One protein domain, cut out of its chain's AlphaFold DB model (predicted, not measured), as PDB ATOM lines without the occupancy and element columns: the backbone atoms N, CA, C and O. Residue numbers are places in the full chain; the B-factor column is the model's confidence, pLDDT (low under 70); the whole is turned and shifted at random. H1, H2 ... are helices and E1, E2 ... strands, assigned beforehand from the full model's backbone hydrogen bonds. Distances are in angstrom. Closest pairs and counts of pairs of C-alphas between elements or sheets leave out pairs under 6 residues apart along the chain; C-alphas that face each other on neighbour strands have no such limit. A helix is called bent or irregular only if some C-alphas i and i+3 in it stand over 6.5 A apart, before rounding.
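AT A GLANCE: This is residues 146 to 155, 195 to 292 and 307 to 342 of the 375 residues of the protein "Inositol-pentakisphosphate 2-kinase" of Coregonus sp. 'balchen' (UniProt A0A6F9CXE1). Picture a loose head of crossed helices gathered about H6, with a long two-stranded ribbon, E1 and E2, running away from it. H7 packs on H3 by its first half and then leaves the head as a side arm, its residues 335 to 342 sticking out, while the small helix H1 lies off by itself. The printed part has 144 residues with seven named helices and two named strands, in the order H1 H2 H3 H4 H5 H6 E1 E2 H7; the sheet, order E1 - E2, is antiparallel, and the class is mostly helix. The whole is loose, with a radius of gyration of the C-alphas of 19.4 A, and spans 68 by 45 by 25 A, only just flat.

HOW THE PARTS SIT: Begin at the sheet, where E1, residues 282 to 289, and E2, residues 309 to 316, are antiparallel at 162 degrees. Look there for N 284 and O 314, 2.8 A apart, and N 310 and O 288, 2.8 A apart, both within hydrogen-bond range. Go back across a tight link of 2 residues to the hub, H6, residues 262 to 279. H3, residues 212 to 229, touches H6 at a steep tilt of 49 degrees, opposite ways, the closest C-alphas being those of Leu 219 and Ala 265, 4.9 A apart. H2, residues 198 to 206, touches residues 274 to 279 of H6 alone, at a shallow tilt of 33 degrees, only just short of steep, and opposite ways; its Gln 206 comes closest to Ala 275, C-alphas 4.3 A apart. H5, residues 245 to 252, touches residues 267 to 271 of H6 alone, about perpendicular at 88 degrees, the closest C-alphas being those of Val 251 and Gln 271, 5.5 A apart. Residues 326 to 333 of H7, residues 325 to 342, touch residues 213 to 220 of H3, with the C-alphas of Ile 213 and Ser 330 closest at 5.9 A. H4, residues 233 to 236, is close to H3 but not clearly touching, and H1, residues 149 to 155, is apart from the other named elements. Every O i to N i+4 pair is within hydrogen-bond range in H2, H5, H6 and H7, against 2 of 3 in H1 and 12 of 14 in H3; H4 is too short for such a pair.

IN THESE COORDINATES: Find C-alpha 282 at (-42.300, -11.559, 35.190); from there E1 runs 23.4 A to C-alpha 289, and E2 measures 22.3 A. H6 measures 25.4 A. H3, 26.3 A long, has a kink of 33 degrees near residue 219 and is only just irregular, C-alphas 215 and 218 being 6.7 A apart. H7 runs 25.6 A to C-alpha 342 at (-22.535, -0.719, 57.372).

THE WHOLE: The two C-alphas farthest apart, those of Lys 229 and Glu 292, are 68.3 A apart. Residues 156 to 194 are not printed, with 18.3 A between C-alphas 155 and 195, and neither are residues 293 to 306, with 9.5 A between C-alphas 292 and 307. Of the links that are printed whole, none is long. The mean pLDDT of the printed part is 87.8; look for values under 70 at residues 146 to 155, 195, 290 to 292 and 307 to 308.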
ATOM      1  N   VAL A 146     -42.799  -9.968  19.289       32.12
ATOM      2  CA  VAL A 146     -42.697  -8.537  18.918       32.12
ATOM      3  C   VAL A 146     -42.319  -7.642  20.104       32.12
ATOM      4  O   VAL A 146     -43.030  -7.552  21.099       32.12
ATOM      5  N   VAL A 147     -41.193  -6.932  19.952       37.81
ATOM      6  CA  VAL A 147     -40.734  -5.871  20.856       37.81
ATOM      7  C   VAL A 147     -40.334  -4.654  20.028       37.81
ATOM      8  O   VAL A 147     -39.473  -4.744  19.152       37.81
ATOM      9  N   LEU A 148     -40.934  -3.505  20.339       36.62
ATOM     10  CA  LEU A 148     -40.455  -2.189  19.925       36.62
ATOM     11  C   LEU A 148     -39.518  -1.673  21.026       36.62
ATOM     12  O   LEU A 148     -39.969  -1.413  22.140       36.62
ATOM     13  N   ASN A 149     -38.224  -1.531  20.728       38.06
ATOM     14  CA  ASN A 149     -37.204  -1.070  21.685       38.06
ATOM     15  C   ASN A 149     -37.556   0.281  22.351       38.06
ATOM     16  O   ASN A 149     -37.222   0.490  23.514       38.06
ATOM     17  N   GLU A 150     -38.284   1.158  21.655       45.62
ATOM     18  CA  GLU A 150     -38.770   2.445  22.179       45.62
ATOM     19  C   GLU A 150     -39.763   2.281  23.343       45.62
ATOM     20  O   GLU A 150     -39.761   3.057  24.296       45.62
ATOM     21  N   LEU A 151     -40.594   1.234  23.326       44.28
ATOM     22  CA  LEU A 151     -41.601   1.027  24.365       44.28
ATOM     23  C   LEU A 151     -40.987   0.555  25.686       44.28
ATOM     24  O   LEU A 151     -41.515   0.869  26.749       44.28
ATOM     25  N   ILE A 152     -39.863  -0.164  25.629       44.84
ATOM     26  CA  ILE A 152     -39.100  -0.562  26.820       44.84
ATOM     27  C   ILE A 152     -38.740   0.673  27.626       44.84
ATOM     28  O   ILE A 152     -39.015   0.731  28.821       44.84
ATOM     29  N   GLN A 153     -38.158   1.668  26.955       44.47
ATOM     30  CA  GLN A 153     -37.768   2.907  27.606       44.47
ATOM     31  C   GLN A 153     -38.988   3.657  28.121       44.47
ATOM     32  O   GLN A 153     -38.961   4.116  29.250       44.47
ATOM     33  N   VAL A 154     -40.100   3.688  27.382       48.34
ATOM     34  CA  VAL A 154     -41.341   4.324  27.856       48.34
ATOM     35  C   VAL A 154     -41.916   3.633  29.097       48.34
ATOM     36  O   VAL A 154     -42.306   4.323  30.033       48.34
ATOM     37  N   ILE A 155     -41.963   2.297  29.145       53.88
ATOM     38  CA  ILE A 155     -42.478   1.546  30.303       53.88
ATOM     39  C   ILE A 155     -41.528   1.688  31.493       53.88
ATOM     40  O   ILE A 155     -41.979   1.976  32.596       53.88
ATOM     41  N   ASN A 195     -57.689   0.755  38.605       61.81
ATOM     42  CA  ASN A 195     -58.319  -0.414  39.212       61.81
ATOM     43  C   ASN A 195     -58.381  -1.560  38.194       61.81
ATOM     44  O   ASN A 195     -58.781  -1.346  37.046       61.81
ATOM     45  N   ASP A 196     -57.995  -2.762  38.625       70.69
ATOM     46  CA  ASP A 196     -58.061  -3.990  37.823       70.69
ATOM     47  C   ASP A 196     -57.041  -4.086  36.659       70.69
ATOM     48  O   ASP A 196     -57.147  -4.957  35.782       70.69
ATOM     49  N   CYS A 197     -56.012  -3.225  36.645       84.50
ATOM     50  CA  CYS A 197     -54.849  -3.402  35.771       84.50
ATOM     51  C   CYS A 197     -53.907  -4.511  36.282       84.50
ATOM     52  O   CYS A 197     -53.959  -4.914  37.442       84.50
ATOM     53  N   VAL A 198     -53.019  -5.009  35.411       87.19
ATOM     54  CA  VAL A 198     -52.086  -6.106  35.747       87.19
ATOM     55  C   VAL A 198     -51.216  -5.783  36.970       87.19
ATOM     56  O   VAL A 198     -51.006  -6.641  37.823       87.19
ATOM     57  N   LEU A 199     -50.762  -4.532  37.098       88.62
ATOM     58  CA  LEU A 199     -49.902  -4.096  38.198       88.62
ATOM     59  C   LEU A 199     -50.670  -3.990  39.519       88.62
ATOM     60  O   LEU A 199     -50.115  -4.331  40.555       88.62
ATOM     61  N   ASP A 200     -51.940  -3.580  39.482       86.50
ATOM     62  CA  ASP A 200     -52.814  -3.522  40.662       86.50
ATOM     63  C   ASP A 200     -53.059  -4.927  41.231       86.50
ATOM     64  O   ASP A 200     -52.929  -5.159  42.432       86.50
ATOM     65  N   LYS A 201     -53.289  -5.912  40.353       92.38
ATOM     66  CA  LYS A 201     -53.426  -7.327  40.734       92.38
ATOM     67  C   LYS A 201     -52.149  -7.913  41.336       92.38
ATOM     68  O   LYS A 201     -52.203  -8.591  42.367       92.38
ATOM     69  N   ILE A 202     -51.003  -7.640  40.712       93.25
ATOM     70  CA  ILE A 202     -49.697  -8.079  41.220       93.25
ATOM     71  C   ILE A 202     -49.429  -7.439  42.582       93.25
ATOM     72  O   ILE A 202     -49.115  -8.157  43.527       93.25
ATOM     73  N   LEU A 203     -49.619  -6.123  42.713       90.25
ATOM     74  CA  LEU A 203     -49.423  -5.404  43.968       90.25
ATOM     75  C   LEU A 203     -50.348  -5.939  45.067       90.25
ATOM     76  O   LEU A 203     -49.883  -6.232  46.165       90.25
ATOM     77  N   GLY A 204     -51.634  -6.150  44.768       92.31
ATOM     78  CA  GLY A 204     -52.584  -6.751  45.705       92.31
ATOM     79  C   GLY A 204     -52.131  -8.122  46.215       92.31
ATOM     80  O   GLY A 204     -52.258  -8.408  47.401       92.31
ATOM     81  N   THR A 205     -51.527  -8.937  45.346       96.50
ATOM     82  CA  THR A 205     -50.976 -10.248  45.725       96.50
ATOM     83  C   THR A 205     -49.674 -10.119  46.525       96.50
ATOM     84  O   THR A 205     -49.474 -10.852  47.490       96.50
ATOM     85  N   GLN A 206     -48.796  -9.172  46.181       94.81
ATOM     86  CA  GLN A 206     -47.570  -8.887  46.939       94.81
ATOM     87  C   GLN A 206     -47.872  -8.413  48.366       94.81
ATOM     88  O   GLN A 206     -47.140  -8.753  49.290       94.81
ATOM     89  N   MET A 207     -48.971  -7.680  48.559       94.00
ATOM     90  CA  MET A 207     -49.419  -7.187  49.865       94.00
ATOM     91  C   MET A 207     -49.979  -8.266  50.802       94.00
ATOM     92  O   MET A 207     -50.271  -7.960  51.957       94.00
ATOM     93  N   LEU A 208     -50.106  -9.520  50.349       95.75
ATOM     94  CA  LEU A 208     -50.346 -10.648  51.258       95.75
ATOM     95  C   LEU A 208     -49.187 -10.824  52.253       95.75
ATOM     96  O   LEU A 208     -49.394 -11.339  53.350       95.75
ATOM     97  N   ASP A 209     -47.985 -10.357  51.907       95.19
ATOM     98  CA  ASP A 209     -46.891 -10.199  52.859       95.19
ATOM     99  C   ASP A 209     -47.107  -8.952  53.728       95.19
ATOM    100  O   ASP A 209     -46.581  -7.871  53.463       95.19
ATOM    101  N   SER A 210     -47.938  -9.109  54.758       92.50
ATOM    102  CA  SER A 210     -48.309  -8.024  55.667       92.50
ATOM    103  C   SER A 210     -47.366  -7.857  56.863       92.50
ATOM    104  O   SER A 210     -47.518  -6.896  57.612       92.50
ATOM    105  N   LEU A 211     -46.473  -8.820  57.110       92.69
ATOM    106  CA  LEU A 211     -45.618  -8.872  58.307       92.69
ATOM    107  C   LEU A 211     -44.139  -8.630  57.998       92.69
ATOM    108  O   LEU A 211     -43.368  -8.433  58.937       92.69
ATOM    109  N   ASP A 212     -43.764  -8.671  56.718       92.25
ATOM    110  CA  ASP A 212     -42.382  -8.789  56.266       92.25
ATOM    111  C   ASP A 212     -41.694 -10.060  56.807       92.25
ATOM    112  O   ASP A 212     -42.209 -10.786  57.669       92.25
ATOM    113  N   ILE A 213     -40.509 -10.376  56.289       94.50
ATOM    114  CA  ILE A 213     -39.791 -11.593  56.671       94.50
ATOM    115  C   ILE A 213     -39.384 -11.591  58.153       94.50
ATOM    116  O   ILE A 213     -39.398 -12.647  58.793       94.50
ATOM    117  N   GLU A 214     -39.076 -10.426  58.730       93.88
ATOM    118  CA  GLU A 214     -38.747 -10.298  60.153       93.88
ATOM    119  C   GLU A 214     -39.943 -10.633  61.053       93.88
ATOM    120  O   GLU A 214     -39.802 -11.416  61.997       93.88
ATOM    121  N   GLY A 215     -41.131 -10.102  60.733       94.31
ATOM    122  CA  GLY A 215     -42.366 -10.372  61.470       94.31
ATOM    123  C   GLY A 215     -42.912 -11.783  61.237       94.31
ATOM    124  O   GLY A 215     -43.530 -12.364  62.130       94.31
ATOM    125  N   LEU A 216     -42.641 -12.380  60.071       97.25
ATOM    126  CA  LEU A 216     -43.012 -13.763  59.768       97.25
ATOM    127  C   LEU A 216     -42.139 -14.790  60.503       97.25
ATOM    128  O   LEU A 216     -42.628 -15.853  60.886       97.25
ATOM    129  N   ASN A 217     -40.847 -14.512  60.698       96.44
ATOM    130  CA  ASN A 217     -39.874 -15.487  61.204       96.44
ATOM    131  C   ASN A 217     -40.283 -16.169  62.537       96.44
ATOM    132  O   ASN A 217     -40.132 -17.389  62.649       96.44
ATOM    133  N   PRO A 218     -40.852 -15.473  63.545       97.19
ATOM    134  CA  PRO A 218     -41.391 -16.122  64.744       97.19
ATOM    135  C   PRO A 218     -42.519 -17.124  64.454       97.19
ATOM    136  O   PRO A 218     -42.558 -18.196  65.063       97.19
ATOM    137  N   LEU A 219     -43.412 -16.810  63.509       98.00
ATOM    138  CA  LEU A 219     -44.502 -17.698  63.091       98.00
ATOM    139  C   LEU A 219     -43.955 -18.912  62.343       98.00
ATOM    140  O   LEU A 219     -44.338 -20.040  62.636       98.00
ATOM    141  N   PHE A 220     -43.000 -18.698  61.438       97.75
ATOM    142  CA  PHE A 220     -42.327 -19.781  60.730       97.75
ATOM    143  C   PHE A 220     -41.661 -20.768  61.704       97.75
ATOM    144  O   PHE A 220     -41.893 -21.973  61.617       97.75
ATOM    145  N   LYS A 221     -40.944 -20.270  62.722       97.56
ATOM    146  CA  LYS A 221     -40.360 -21.112  63.782       97.56
ATOM    147  C   LYS A 221     -41.415 -21.886  64.578       97.56
ATOM    148  O   LYS A 221     -41.170 -23.034  64.945       97.56
ATOM    149  N   ARG A 222     -42.587 -21.292  64.841       98.12
ATOM    150  CA  ARG A 222     -43.720 -21.984  65.487       98.12
ATOM    151  C   ARG A 222     -44.171 -23.184  64.648       98.12
ATOM    152  O   ARG A 222     -44.361 -24.270  65.195       98.12
ATOM    153  N   VAL A 223     -44.288 -23.007  63.329       98.06
ATOM    154  CA  VAL A 223     -44.641 -24.087  62.394       98.06
ATOM    155  C   VAL A 223     -43.549 -25.160  62.354       98.06
ATOM    156  O   VAL A 223     -43.870 -26.340  62.477       98.06
ATOM    157  N   GLU A 224     -42.270 -24.785  62.267       97.31
ATOM    158  CA  GLU A 224     -41.158 -25.749  62.290       97.31
ATOM    159  C   GLU A 224     -41.157 -26.602  63.564       97.31
ATOM    160  O   GLU A 224     -41.073 -27.828  63.492       97.31
ATOM    161  N   GLN A 225     -41.317 -25.978  64.734       97.62
ATOM    162  CA  GLN A 225     -41.382 -26.688  66.015       97.62
ATOM    163  C   GLN A 225     -42.577 -27.643  66.092       97.62
ATOM    164  O   GLN A 225     -42.469 -28.732  66.664       97.62
ATOM    165  N   TYR A 226     -43.724 -27.251  65.533       97.94
ATOM    166  CA  TYR A 226     -44.899 -28.112  65.464       97.94
ATOM    167  C   TYR A 226     -44.662 -29.307  64.536       97.94
ATOM    168  O   TYR A 226     -44.892 -30.445  64.941       97.94
ATOM    169  N   LEU A 227     -44.137 -29.076  63.331       97.38
ATOM    170  CA  LEU A 227     -43.846 -30.131  62.358       97.38
ATOM    171  C   LEU A 227     -42.738 -31.078  62.830       97.38
ATOM    172  O   LEU A 227     -42.786 -32.264  62.518       97.38
ATOM    173  N   GLN A 228     -41.782 -30.599  63.630       96.88
ATOM    174  CA  GLN A 228     -40.782 -31.458  64.263       96.88
ATOM    175  C   GLN A 228     -41.427 -32.451  65.244       96.88
ATOM    176  O   GLN A 228     -41.023 -33.611  65.305       96.88
ATOM    177  N   LYS A 229     -42.441 -32.011  66.001       97.50
ATOM    178  CA  LYS A 229     -43.190 -32.863  66.940       97.50
ATOM    179  C   LYS A 229     -44.214 -33.752  66.232       97.50
ATOM    180  O   LYS A 229     -44.420 -34.890  66.646       97.50
ATOM    181  N   PHE A 230     -44.829 -33.251  65.161       97.06
ATOM    182  CA  PHE A 230     -45.888 -33.929  64.417       97.06
ATOM    183  C   PHE A 230     -45.609 -33.953  62.899       97.06
ATOM    184  O   PHE A 230     -46.322 -33.309  62.129       97.06
ATOM    185  N   PRO A 231     -44.626 -34.739  62.414       95.56
ATOM    186  CA  PRO A 231     -44.228 -34.711  60.999       95.56
ATOM    187  C   PRO A 231     -45.347 -35.082  60.015       95.56
ATOM    188  O   PRO A 231     -45.400 -34.566  58.900       95.56
ATOM    189  N   LYS A 232     -46.278 -35.951  60.433       94.94
ATOM    190  CA  LYS A 232     -47.417 -36.399  59.609       94.94
ATOM    191  C   LYS A 232     -48.428 -35.286  59.320       94.94
ATOM    192  O   LYS A 232     -49.172 -35.374  58.347       94.94
ATOM    193  N   GLU A 233     -48.426 -34.226  60.123       95.81
ATOM    194  CA  GLU A 233     -49.343 -33.096  59.964       95.81
ATOM    195  C   GLU A 233     -48.967 -32.199  58.781       95.81
ATOM    196  O   GLU A 233     -49.796 -31.411  58.329       95.81
ATOM    197  N   ARG A 234     -47.756 -32.343  58.219       96.12
ATOM    198  CA  ARG A 234     -47.296 -31.569  57.057       96.12
ATOM    199  C   ARG A 234     -48.268 -31.650  55.876       96.12
ATOM    200  O   ARG A 234     -48.568 -30.627  55.259       96.12
ATOM    201  N   SER A 235     -48.810 -32.840  55.610       94.19
ATOM    202  CA  SER A 235     -49.805 -33.052  54.552       94.19
ATOM    203  C   SER A 235     -51.167 -32.445  54.906       94.19
ATOM    204  O   SER A 235     -51.794 -31.825  54.051       94.19
ATOM    205  N   ARG A 236     -51.614 -32.545  56.169       95.44
ATOM    206  CA  ARG A 236     -52.876 -31.926  56.631       95.44
ATOM    207  C   ARG A 236     -52.829 -30.399  56.514       95.44
ATOM    208  O   ARG A 236     -53.803 -29.768  56.103       95.44
ATOM    209  N   LEU A 237     -51.687 -29.810  56.857       96.12
ATOM    210  CA  LEU A 237     -51.439 -28.369  56.788       96.12
ATOM    211  C   LEU A 237     -51.197 -27.864  55.353       96.12
ATOM    212  O   LEU A 237     -51.097 -26.653  55.148       96.12
ATOM    213  N   GLN A 238     -51.162 -28.770  54.366       95.94
ATOM    214  CA  GLN A 238     -50.937 -28.474  52.948       95.94
ATOM    215  C   GLN A 238     -49.665 -27.647  52.720       95.94
ATOM    216  O   GLN A 238     -49.667 -26.681  51.958       95.94
ATOM    217  N   ILE A 239     -48.569 -28.001  53.401       95.62
ATOM    218  CA  ILE A 239     -47.301 -27.267  53.268       95.62
ATOM    219  C   ILE A 239     -46.774 -27.335  51.824       95.62
ATOM    220  O   ILE A 239     -46.414 -26.302  51.262       95.62
ATOM    221  N   ASP A 240     -46.827 -28.508  51.191       92.88
ATOM    222  CA  ASP A 240     -46.350 -28.733  49.814       92.88
ATOM    223  C   ASP A 240     -47.488 -28.948  48.805       92.88
ATOM    224  O   ASP A 240     -47.292 -29.545  47.744       92.88
ATOM    225  N   GLY A 241     -48.690 -28.483  49.147       91.81
ATOM    226  CA  GLY A 241     -49.918 -28.761  48.411       91.81
ATOM    227  C   GLY A 241     -50.716 -29.949  48.978       91.81
ATOM    228  O   GLY A 241     -50.441 -30.404  50.094       91.81
ATOM    229  N   PRO A 242     -51.736 -30.440  48.251       94.62
ATOM    230  CA  PRO A 242     -52.152 -29.987  46.919       94.62
ATOM    231  C   PRO A 242     -52.672 -28.544  46.936       94.62
ATOM    232  O   PRO A 242     -53.354 -28.124  47.873       94.62
ATOM    233  N   TYR A 243     -52.354 -27.787  45.886       95.75
ATOM    234  CA  TYR A 243     -52.762 -26.389  45.727       95.75
ATOM    235  C   TYR A 243     -54.147 -26.315  45.081       95.75
ATOM    236  O   TYR A 243     -54.298 -26.039  43.896       95.75
ATOM    237  N   ASN A 244     -55.165 -26.645  45.870       95.25
ATOM    238  CA  ASN A 244     -56.565 -26.657  45.453       95.25
ATOM    239  C   ASN A 244     -57.335 -25.453  46.025       95.25
ATOM    240  O   ASN A 244     -56.768 -24.596  46.702       95.25
ATOM    241  N   GLN A 245     -58.649 -25.403  45.793       95.00
ATOM    242  CA  GLN A 245     -59.499 -24.312  46.279       95.00
ATOM    243  C   GLN A 245     -59.426 -24.120  47.808       95.00
ATOM    244  O   GLN A 245     -59.396 -22.987  48.278       95.00
ATOM    245  N   SER A 246     -59.304 -25.206  48.584       95.94
ATOM    246  CA  SER A 246     -59.167 -25.122  50.047       95.94
ATOM    247  C   SER A 246     -57.863 -24.438  50.474       95.94
ATOM    248  O   SER A 246     -57.843 -23.709  51.466       95.94
ATOM    249  N   PHE A 247     -56.775 -24.623  49.718       97.69
ATOM    250  CA  PHE A 247     -55.535 -23.879  49.947       97.69
ATOM    251  C   PHE A 247     -55.746 -22.375  49.718       97.69
ATOM    252  O   PHE A 247     -55.352 -21.569  50.559       97.69
ATOM    253  N   LEU A 248     -56.403 -21.992  48.614       97.12
ATOM    254  CA  LEU A 248     -56.696 -20.585  48.318       97.12
ATOM    255  C   LEU A 248     -57.584 -19.951  49.399       97.12
ATOM    256  O   LEU A 248     -57.299 -18.844  49.849       97.12
ATOM    257  N   GLU A 249     -58.607 -20.663  49.874       96.19
ATOM    258  CA  GLU A 249     -59.468 -20.200  50.969       96.19
ATOM    259  C   GLU A 249     -58.673 -19.921  52.249       96.19
ATOM    260  O   GLU A 249     -58.914 -18.908  52.902       96.19
ATOM    261  N   LYS A 250     -57.687 -20.761  52.597       95.25
ATOM    262  CA  LYS A 250     -56.794 -20.513  53.746       95.25
ATOM    263  C   LYS A 250     -55.939 -19.260  53.557       95.25
ATOM    264  O   LYS A 250     -55.707 -18.537  54.522       95.25
ATOM    265  N   VAL A 251     -55.471 -19.004  52.335       96.56
ATOM    266  CA  VAL A 251     -54.692 -17.798  52.004       96.56
ATOM    267  C   VAL A 251     -55.563 -16.544  52.103       96.56
ATOM    268  O   VAL A 251     -55.113 -15.534  52.640       96.56
ATOM    269  N   GLN A 252     -56.804 -16.599  51.617       95.12
ATOM    270  CA  GLN A 252     -57.718 -15.453  51.588       95.12
ATOM    271  C   GLN A 252     -58.351 -15.152  52.951       95.12
ATOM    272  O   GLN A 252     -58.488 -13.987  53.313       95.12
ATOM    273  N   ASN A 253     -58.696 -16.187  53.718       93.75
ATOM    274  CA  ASN A 253     -59.425 -16.067  54.983       93.75
ATOM    275  C   ASN A 253     -58.513 -16.181  56.217       93.75
ATOM    276  O   ASN A 253     -58.986 -16.494  57.311       93.75
ATOM    277  N   CYS A 254     -57.202 -15.966  56.063       92.62
ATOM    278  CA  CYS A 254     -56.284 -15.947  57.199       92.62
ATOM    279  C   CYS A 254     -56.629 -14.762  58.128       92.62
ATOM    280  O   CYS A 254     -56.748 -13.636  57.632       92.62
ATOM    281  N   PRO A 255     -56.783 -14.981  59.450       92.50
ATOM    282  CA  PRO A 255     -57.107 -13.915  60.392       92.50
ATOM    283  C   PRO A 255     -56.110 -12.747  60.358       92.50
ATOM    284  O   PRO A 255     -54.942 -12.893  59.985       92.50
ATOM    285  N   ALA A 256     -56.579 -11.566  60.768       89.19
ATOM    286  CA  ALA A 256     -55.740 -10.374  60.859       89.19
ATOM    287  C   ALA A 256     -54.817 -10.395  62.091       89.19
ATOM    288  O   ALA A 256     -53.689  -9.914  62.012       89.19
ATOM    289  N   GLU A 257     -55.285 -10.968  63.201       94.06
ATOM    290  CA  GLU A 257     -54.586 -11.000  64.488       94.06
ATOM    291  C   GLU A 257     -54.108 -12.419  64.825       94.06
ATOM    292  O   GLU A 257     -54.776 -13.398  64.490       94.06
ATOM    293  N   ASP A 258     -52.951 -12.520  65.489       96.31
ATOM    294  CA  ASP A 258     -52.374 -13.795  65.933       96.31
ATOM    295  C   ASP A 258     -53.128 -14.328  67.157       96.31
ATOM    296  O   ASP A 258     -53.015 -13.786  68.256       96.31
ATOM    297  N   ASP A 259     -53.868 -15.418  66.968       95.88
ATOM    298  CA  ASP A 259     -54.584 -16.137  68.028       95.88
ATOM    299  C   ASP A 259     -53.696 -17.151  68.779       95.88
ATOM    300  O   ASP A 259     -54.166 -17.889  69.648       95.88
ATOM    301  N   GLY A 260     -52.403 -17.213  68.446       96.12
ATOM    302  CA  GLY A 260     -51.442 -18.153  69.013       96.12
ATOM    303  C   GLY A 260     -51.501 -19.557  68.402       96.12
ATOM    304  O   GLY A 260     -50.677 -20.404  68.760       96.12
ATOM    305  N   SER A 261     -52.421 -19.823  67.470       97.19
ATOM    306  CA  SER A 261     -52.578 -21.138  66.846       97.19
ATOM    307  C   SER A 261     -51.461 -21.455  65.844       97.19
ATOM    308  O   SER A 261     -50.686 -20.593  65.402       97.19
ATOM    309  N   VAL A 262     -51.361 -22.737  65.487       97.19
ATOM    310  CA  VAL A 262     -50.490 -23.194  64.395       97.19
ATOM    311  C   VAL A 262     -51.151 -22.897  63.053       97.19
ATOM    312  O   VAL A 262     -50.464 -22.537  62.104       97.19
ATOM    313  N   GLU A 263     -52.476 -22.986  62.979       96.50
ATOM    314  CA  GLU A 263     -53.281 -22.672  61.802       96.50
ATOM    315  C   GLU A 263     -53.076 -21.223  61.338       96.50
ATOM    316  O   GLU A 263     -52.844 -21.000  60.149       96.50
ATOM    317  N   TYR A 264     -53.066 -20.256  62.263       97.75
ATOM    318  CA  TYR A 264     -52.737 -18.861  61.960       97.75
ATOM    319  C   TYR A 264     -51.316 -18.724  61.400       97.75
ATOM    320  O   TYR A 264     -51.113 -18.136  60.336       97.75
ATOM    321  N   ALA A 265     -50.330 -19.323  62.078       98.06
ATOM    322  CA  ALA A 265     -48.935 -19.260  61.655       98.06
ATOM    323  C   ALA A 265     -48.730 -19.876  60.257       98.06
ATOM    324  O   ALA A 265     -48.057 -19.287  59.413       98.06
ATOM    325  N   VAL A 266     -49.364 -21.019  59.978       97.94
ATOM    326  CA  VAL A 266     -49.367 -21.661  58.655       97.94
ATOM    327  C   VAL A 266     -50.037 -20.769  57.611       97.94
ATOM    328  O   VAL A 266     -49.496 -20.612  56.518       97.94
ATOM    329  N   GLY A 267     -51.169 -20.141  57.942       97.62
ATOM    330  CA  GLY A 267     -51.853 -19.192  57.063       97.62
ATOM    331  C   GLY A 267     -50.954 -18.024  56.650       97.62
ATOM    332  O   GLY A 267     -50.832 -17.740  55.458       97.62
ATOM    333  N   LYS A 268     -50.239 -17.412  57.604       98.00
ATOM    334  CA  LYS A 268     -49.275 -16.332  57.326       98.00
ATOM    335  C   LYS A 268     -48.075 -16.795  56.505       98.00
ATOM    336  O   LYS A 268     -47.655 -16.085  55.593       98.00
ATOM    337  N   VAL A 269     -47.558 -18.000  56.752       98.06
ATOM    338  CA  VAL A 269     -46.486 -18.580  55.924       98.06
ATOM    339  C   VAL A 269     -46.959 -18.821  54.487       98.06
ATOM    340  O   VAL A 269     -46.216 -18.541  53.545       98.06
ATOM    341  N   HIS A 270     -48.194 -19.289  54.286       98.00
ATOM    342  CA  HIS A 270     -48.767 -19.450  52.946       98.00
ATOM    343  C   HIS A 270     -48.966 -18.106  52.242       98.00
ATOM    344  O   HIS A 270     -48.548 -17.973  51.092       98.00
ATOM    345  N   GLN A 271     -49.517 -17.101  52.931       98.25
ATOM    346  CA  GLN A 271     -49.646 -15.733  52.407       98.25
ATOM    347  C   GLN A 271     -48.292 -15.167  51.959       98.25
ATOM    348  O   GLN A 271     -48.169 -14.697  50.828       98.25
ATOM    349  N   TYR A 272     -47.257 -15.301  52.793       98.12
ATOM    350  CA  TYR A 272     -45.901 -14.875  52.449       98.12
ATOM    351  C   TYR A 272     -45.363 -15.594  51.207       98.12
ATOM    352  O   TYR A 272     -44.831 -14.958  50.302       98.12
ATOM    353  N   ARG A 273     -45.516 -16.920  51.111       97.94
ATOM    354  CA  ARG A 273     -45.020 -17.688  49.955       97.94
ATOM    355  C   ARG A 273     -45.711 -17.286  48.653       97.94
ATOM    356  O   ARG A 273     -45.034 -17.176  47.631       97.94
ATOM    357  N   VAL A 274     -47.018 -17.021  48.697       98.19
ATOM    358  CA  VAL A 274     -47.780 -16.498  47.552       98.19
ATOM    359  C   VAL A 274     -47.293 -15.100  47.167       98.19
ATOM    360  O   VAL A 274     -47.020 -14.843  45.991       98.19
ATOM    361  N   ALA A 275     -47.092 -14.217  48.149       97.06
ATOM    362  CA  ALA A 275     -46.528 -12.890  47.920       97.06
ATOM    363  C   ALA A 275     -45.124 -12.961  47.304       97.06
ATOM    364  O   ALA A 275     -44.831 -12.227  46.364       97.06
ATOM    365  N   MET A 276     -44.272 -13.881  47.763       95.88
ATOM    366  CA  MET A 276     -42.940 -14.096  47.196       95.88
ATOM    367  C   MET A 276     -42.989 -14.583  45.744       95.88
ATOM    368  O   MET A 276     -42.150 -14.166  44.948       95.88
ATOM    369  N   THR A 277     -43.969 -15.407  45.353       96.06
ATOM    370  CA  THR A 277     -44.196 -15.708  43.928       96.06
ATOM    371  C   THR A 277     -44.523 -14.431  43.149       96.06
ATOM    372  O   THR A 277     -43.932 -14.199  42.101       96.06
ATOM    373  N   ALA A 278     -45.398 -13.563  43.663       95.94
ATOM    374  CA  ALA A 278     -45.749 -12.309  42.990       95.94
ATOM    375  C   ALA A 278     -44.612 -11.263  42.980       95.94
ATOM    376  O   ALA A 278     -44.544 -10.438  42.069       95.94
ATOM    377  N   LYS A 279     -43.704 -11.276  43.965       92.75
ATOM    378  CA  LYS A 279     -42.500 -10.422  43.990       92.75
ATOM    379  C   LYS A 279     -41.462 -10.855  42.943       92.75
ATOM    380  O   LYS A 279     -40.777  -9.997  42.387       92.75
ATOM    381  N   ASP A 280     -41.409 -12.154  42.646       91.69
ATOM    382  CA  ASP A 280     -40.462 -12.771  41.707       91.69
ATOM    383  C   ASP A 280     -41.054 -13.062  40.311       91.69
ATOM    384  O   ASP A 280     -40.385 -13.696  39.496       91.69
ATOM    385  N   CYS A 281     -42.293 -12.646  40.027       92.38
ATOM    386  CA  CYS A 281     -42.934 -12.894  38.733       92.38
ATOM    387  C   CYS A 281     -42.434 -11.943  37.632       92.38
ATOM    388  O   CYS A 281     -41.935 -10.845  37.902       92.38
ATOM    389  N   SER A 282     -42.631 -12.353  36.379       87.69
ATOM    390  CA  SER A 282     -42.300 -11.559  35.190       87.69
ATOM    391  C   SER A 282     -43.571 -11.125  34.461       87.69
ATOM    392  O   SER A 282     -44.547 -11.869  34.411       87.69
ATOM    393  N   ILE A 283     -43.566  -9.939  33.852       86.50
ATOM    394  CA  ILE A 283     -44.661  -9.469  32.992       86.50
ATOM    395  C   ILE A 283     -44.174  -9.491  31.548       86.50
ATOM    396  O   ILE A 283     -43.185  -8.840  31.218       86.50
ATOM    397  N   MET A 284     -44.892 -10.205  30.688       81.75
ATOM    398  CA  MET A 284     -44.673 -10.214  29.250       81.75
ATOM    399  C   MET A 284     -45.741  -9.358  28.573       81.75
ATOM    400  O   MET A 284     -46.937  -9.581  28.758       81.75
ATOM    401  N   VAL A 285     -45.307  -8.381  27.778       81.75
ATOM    402  CA  VAL A 285     -46.187  -7.539  26.962       81.75
ATOM    403  C   VAL A 285     -45.857  -7.791  25.501       81.75
ATOM    404  O   VAL A 285     -44.716  -7.614  25.085       81.75
ATOM    405  N   ALA A 286     -46.859  -8.193  24.736       75.94
ATOM    406  CA  ALA A 286     -46.741  -8.452  23.311       75.94
ATOM    407  C   ALA A 286     -47.543  -7.428  22.537       75.94
ATOM    408  O   ALA A 286     -48.635  -7.063  22.972       75.94
ATOM    409  N   ILE A 287     -47.020  -6.970  21.404       76.19
ATOM    410  CA  ILE A 287     -47.639  -5.893  20.636       76.19
ATOM    411  C   ILE A 287     -47.536  -6.203  19.160       76.19
ATOM    412  O   ILE A 287     -46.443  -6.414  18.669       76.19
ATOM    413  N   ALA A 288     -48.638  -6.157  18.430       73.44
ATOM    414  CA  ALA A 288     -48.627  -6.293  16.981       73.44
ATOM    415  C   ALA A 288     -49.267  -5.087  16.315       73.44
ATOM    416  O   ALA A 288     -50.217  -4.499  16.834       73.44
ATOM    417  N   THR A 289     -48.759  -4.729  15.144       75.00
ATOM    418  CA  THR A 289     -49.407  -3.763  14.259       75.00
ATOM    419  C   THR A 289     -50.718  -4.351  13.747       75.00
ATOM    420  O   THR A 289     -50.755  -5.502  13.312       75.00
ATOM    421  N   CYS A 290     -51.799  -3.576  13.799       65.69
ATOM    422  CA  CYS A 290     -53.004  -3.908  13.046       65.69
ATOM    423  C   CYS A 290     -52.692  -3.759  11.553       65.69
ATOM    424  O   CYS A 290     -52.146  -2.727  11.161       65.69
ATOM    425  N   GLY A 291     -53.022  -4.770  10.745       57.66
ATOM    426  CA  GLY A 291     -53.041  -4.618   9.290       57.66
ATOM    427  C   GLY A 291     -54.029  -3.525   8.877       57.66
ATOM    428  O   GLY A 291     -54.956  -3.212   9.630       57.66
ATOM    429  N   GLU A 292     -53.792  -2.916   7.716       49.69
ATOM    430  CA  GLU A 292     -54.742  -1.992   7.099       49.69
ATOM    431  C   GLU A 292     -56.089  -2.713   6.936       49.69
ATOM    432  O   GLU A 292     -56.144  -3.870   6.528       49.69
ATOM    433  N   PRO A 307     -50.403   4.600  13.788       61.12
ATOM    434  CA  PRO A 307     -50.365   3.147  13.725       61.12
ATOM    435  C   PRO A 307     -51.173   2.573  14.891       61.12
ATOM    436  O   PRO A 307     -50.966   2.936  16.052       61.12
ATOM    437  N   ARG A 308     -52.147   1.717  14.568       67.12
ATOM    438  CA  ARG A 308     -52.967   1.015  15.556       67.12
ATOM    439  C   ARG A 308     -52.232  -0.250  15.968       67.12
ATOM    440  O   ARG A 308     -51.812  -1.033  15.119       67.12
ATOM    441  N   PHE A 309     -52.098  -0.452  17.271       71.94
ATOM    442  CA  PHE A 309     -51.447  -1.628  17.828       71.94
ATOM    443  C   PHE A 309     -52.448  -2.456  18.628       71.94
ATOM    444  O   PHE A 309     -53.204  -1.914  19.434       71.94
ATOM    445  N   ASN A 310     -52.407  -3.769  18.432       71.06
ATOM    446  CA  ASN A 310     -52.986  -4.735  19.353       71.06
ATOM    447  C   ASN A 310     -51.931  -5.097  20.387       71.06
ATOM    448  O   ASN A 310     -50.757  -5.214  20.045       71.06
ATOM    449  N   TYR A 311     -52.338  -5.298  21.636       78.94
ATOM    450  CA  TYR A 311     -51.429  -5.753  22.677       78.94
ATOM    451  C   TYR A 311     -52.053  -6.853  23.529       78.94
ATOM    452  O   TYR A 311     -53.272  -6.916  23.695       78.94
ATOM    453  N   SER A 312     -51.206  -7.695  24.108       79.19
ATOM    454  CA  SER A 312     -51.582  -8.670  25.129       79.19
ATOM    455  C   SER A 312     -50.586  -8.626  26.278       79.19
ATOM    456  O   SER A 312     -49.400  -8.370  26.076       79.19
ATOM    457  N   VAL A 313     -51.069  -8.886  27.490       85.25
ATOM    458  CA  VAL A 313     -50.252  -8.895  28.704       85.25
ATOM    459  C   VAL A 313     -50.417 -10.236  29.395       85.25
ATOM    460  O   VAL A 313     -51.543 -10.677  29.609       85.25
ATOM    461  N   SER A 314     -49.303 -10.842  29.779       83.88
ATOM    462  CA  SER A 314     -49.264 -12.127  30.468       83.88
ATOM    463  C   SER A 314     -48.299 -12.061  31.649       83.88
ATOM    464  O   SER A 314     -47.290 -11.359  31.590       83.88
ATOM    465  N   ILE A 315     -48.590 -12.800  32.714       87.88
ATOM    466  CA  ILE A 315     -47.711 -12.949  33.877       87.88
ATOM    467  C   ILE A 315     -47.061 -14.333  33.813       87.88
ATOM    468  O   ILE A 315     -47.740 -15.337  33.602       87.88
ATOM    469  N   LEU A 316     -45.744 -14.368  33.980       88.25
ATOM    470  CA  LEU A 316     -44.899 -15.557  33.917       88.25
ATOM    471  C   LEU A 316     -44.201 -15.796  35.268       88.25
ATOM    472  O   LEU A 316     -44.252 -14.954  36.165       88.25
ATOM    473  N   ASP A 317     -43.528 -16.941  35.393       88.81
ATOM    474  CA  ASP A 317     -42.734 -17.340  36.570       88.81
ATOM    475  C   ASP A 317     -43.553 -17.495  37.866       88.81
ATOM    476  O   ASP A 317     -43.159 -17.069  38.950       88.81
ATOM    477  N   LEU A 318     -44.707 -18.157  37.749       91.69
ATOM    478  CA  LEU A 318     -45.699 -18.319  38.817       91.69
ATOM    479  C   LEU A 318     -45.541 -19.604  39.645       91.69
ATOM    480  O   LEU A 318     -46.513 -20.111  40.200       91.69
ATOM    481  N   ASP A 319     -44.326 -20.137  39.757       90.06
ATOM    482  CA  ASP A 319     -44.074 -21.348  40.540       90.06
ATOM    483  C   ASP A 319     -44.276 -21.105  42.051       90.06
ATOM    484  O   ASP A 319     -43.886 -20.047  42.576       90.06
ATOM    485  N   PRO A 320     -44.811 -22.092  42.797       92.94
ATOM    486  CA  PRO A 320     -44.895 -22.002  44.247       92.94
ATOM    487  C   PRO A 320     -43.492 -21.954  44.860       92.94
ATOM    488  O   PRO A 320     -42.634 -22.802  44.592       92.94
ATOM    489  N   LYS A 321     -43.243 -20.973  45.735       93.75
ATOM    490  CA  LYS A 321     -41.980 -20.905  46.484       93.75
ATOM    491  C   LYS A 321     -41.932 -22.038  47.520       93.75
ATOM    492  O   LYS A 321     -42.917 -22.234  48.238       93.75
ATOM    493  N   PRO A 322     -40.829 -22.801  47.627       92.25
ATOM    494  CA  PRO A 322     -40.742 -23.919  48.567       92.25
ATOM    495  C   PRO A 322     -40.738 -23.418  50.014       92.25
ATOM    496  O   PRO A 322     -40.199 -22.344  50.295       92.25
ATOM    497  N   TYR A 323     -41.322 -24.189  50.933       94.88
ATOM    498  CA  TYR A 323     -41.424 -23.822  52.351       94.88
ATOM    499  C   TYR A 323     -40.047 -23.563  52.979       94.88
ATOM    500  O   TYR A 323     -39.843 -22.573  53.676       94.88
ATOM    501  N   GLU A 324     -39.063 -24.391  52.639       92.38
ATOM    502  CA  GLU A 324     -37.699 -24.348  53.170       92.38
ATOM    503  C   GLU A 324     -36.955 -23.065  52.763       92.38
ATOM    504  O   GLU A 324     -36.001 -22.652  53.427       92.38
ATOM    505  N   SER A 325     -37.403 -22.385  51.697       91.06
ATOM    506  CA  SER A 325     -36.782 -21.129  51.265       91.06
ATOM    507  C   SER A 325     -37.028 -19.965  52.221       91.06
ATOM    508  O   SER A 325     -36.244 -19.020  52.193       91.06
ATOM    509  N   VAL A 326     -38.035 -20.025  53.101       94.31
ATOM    510  CA  VAL A 326     -38.311 -18.953  54.077       94.31
ATOM    511  C   VAL A 326     -37.096 -18.720  54.987       94.31
ATOM    512  O   VAL A 326     -36.661 -17.582  55.161       94.31
ATOM    513  N   SER A 327     -36.464 -19.797  55.463       93.44
ATOM    514  CA  SER A 327     -35.218 -19.739  56.241       93.44
ATOM    515  C   SER A 327     -34.075 -19.066  55.486       93.44
ATOM    516  O   SER A 327     -33.299 -18.304  56.065       93.44
ATOM    517  N   HIS A 328     -33.951 -19.345  54.186       92.06
ATOM    518  CA  HIS A 328     -32.942 -18.711  53.345       92.06
ATOM    519  C   HIS A 328     -33.228 -17.215  53.164       92.06
ATOM    520  O   HIS A 328     -32.315 -16.410  53.330       92.06
ATOM    521  N   GLN A 329     -34.485 -16.843  52.899       92.75
ATOM    522  CA  GLN A 329     -34.888 -15.446  52.718       92.75
ATOM    523  C   GLN A 329     -34.630 -14.610  53.973       92.75
ATOM    524  O   GLN A 329     -34.041 -13.542  53.869       92.75
ATOM    525  N   SER A 330     -34.938 -15.130  55.166       93.62
ATOM    526  CA  SER A 330     -34.641 -14.427  56.425       93.62
ATOM    527  C   SER A 330     -33.141 -14.152  56.609       93.62
ATOM    528  O   SER A 330     -32.750 -13.077  57.057       93.62
ATOM    529  N   ARG A 331     -32.273 -15.098  56.226       94.12
ATOM    530  CA  ARG A 331     -30.814 -14.900  56.284       94.12
ATOM    531  C   ARG A 331     -30.324 -13.913  55.229       94.12
ATOM    532  O   ARG A 331     -29.383 -13.167  55.495       94.12
ATOM    533  N   LEU A 332     -30.896 -13.962  54.029       93.62
ATOM    534  CA  LEU A 332     -30.533 -13.079  52.928       93.62
ATOM    535  C   LEU A 332     -30.901 -11.631  53.252       93.62
ATOM    536  O   LEU A 332     -30.049 -10.757  53.122       93.62
ATOM    537  N   ASP A 333     -32.114 -11.406  53.743       93.50
ATOM    538  CA  ASP A 333     -32.598 -10.091  54.152       93.50
ATOM    539  C   ASP A 333     -31.702  -9.469  55.234       93.50
ATOM    540  O   ASP A 333     -31.113  -8.408  55.026       93.50
ATOM    541  N   ALA A 334     -31.422 -10.219  56.306       92.25
ATOM    542  CA  ALA A 334     -30.502  -9.773  57.348       92.25
ATOM    543  C   ALA A 334     -29.111  -9.415  56.794       92.25
ATOM    544  O   ALA A 334     -28.491  -8.451  57.243       92.25
ATOM    545  N   LYS A 335     -28.583 -10.165  55.815       94.81
ATOM    546  CA  LYS A 335     -27.303  -9.827  55.163       94.81
ATOM    547  C   LYS A 335     -27.398  -8.526  54.366       94.81
ATOM    548  O   LYS A 335     -26.483  -7.708  54.465       94.81
ATOM    549  N   ILE A 336     -28.475  -8.335  53.605       93.31
ATOM    550  CA  ILE A 336     -28.713  -7.135  52.793       93.31
ATOM    551  C   ILE A 336     -28.804  -5.902  53.696       93.31
ATOM    552  O   ILE A 336     -28.055  -4.946  53.491       93.31
ATOM    553  N   VAL A 337     -29.647  -5.950  54.731       90.94
ATOM    554  CA  VAL A 337     -29.842  -4.847  55.682       90.94
ATOM    555  C   VAL A 337     -28.539  -4.522  56.409       90.94
ATOM    556  O   VAL A 337     -28.114  -3.368  56.430       90.94
ATOM    557  N   ASN A 338     -27.837  -5.532  56.933       91.31
ATOM    558  CA  ASN A 338     -26.563  -5.317  57.623       91.31
ATOM    559  C   ASN A 338     -25.502  -4.697  56.708       91.31
ATOM    560  O   ASN A 338     -24.769  -3.803  57.133       91.31
ATOM    561  N   HIS A 339     -25.406  -5.149  55.457       93.12
ATOM    562  CA  HIS A 339     -24.460  -4.585  54.500       93.12
ATOM    563  C   HIS A 339     -24.816  -3.136  54.137       93.12
ATOM    564  O   HIS A 339     -23.933  -2.278  54.093       93.12
ATOM    565  N   TYR A 340     -26.102  -2.845  53.924       91.56
ATOM    566  CA  TYR A 340     -26.583  -1.490  53.665       91.56
ATOM    567  C   TYR A 340     -26.247  -0.549  54.828       91.56
ATOM    568  O   TYR A 340     -25.566   0.455  54.618       91.56
ATOM    569  N   LEU A 341     -26.608  -0.927  56.060       90.06
ATOM    570  CA  LEU A 341     -26.354  -0.129  57.261       90.06
ATOM    571  C   LEU A 341     -24.859   0.120  57.494       90.06
ATOM    572  O   LEU A 341     -24.472   1.238  57.828       90.06
ATOM    573  N   ARG A 342     -23.999  -0.886  57.278       87.62
ATOM    574  CA  ARG A 342     -22.535  -0.719  57.372       87.62
ATOM    575  C   ARG A 342     -22.002   0.314  56.383       87.62
ATOM    576  O   ARG A 342     -21.066   1.037  56.715       87.62
TER     577      ARG A 342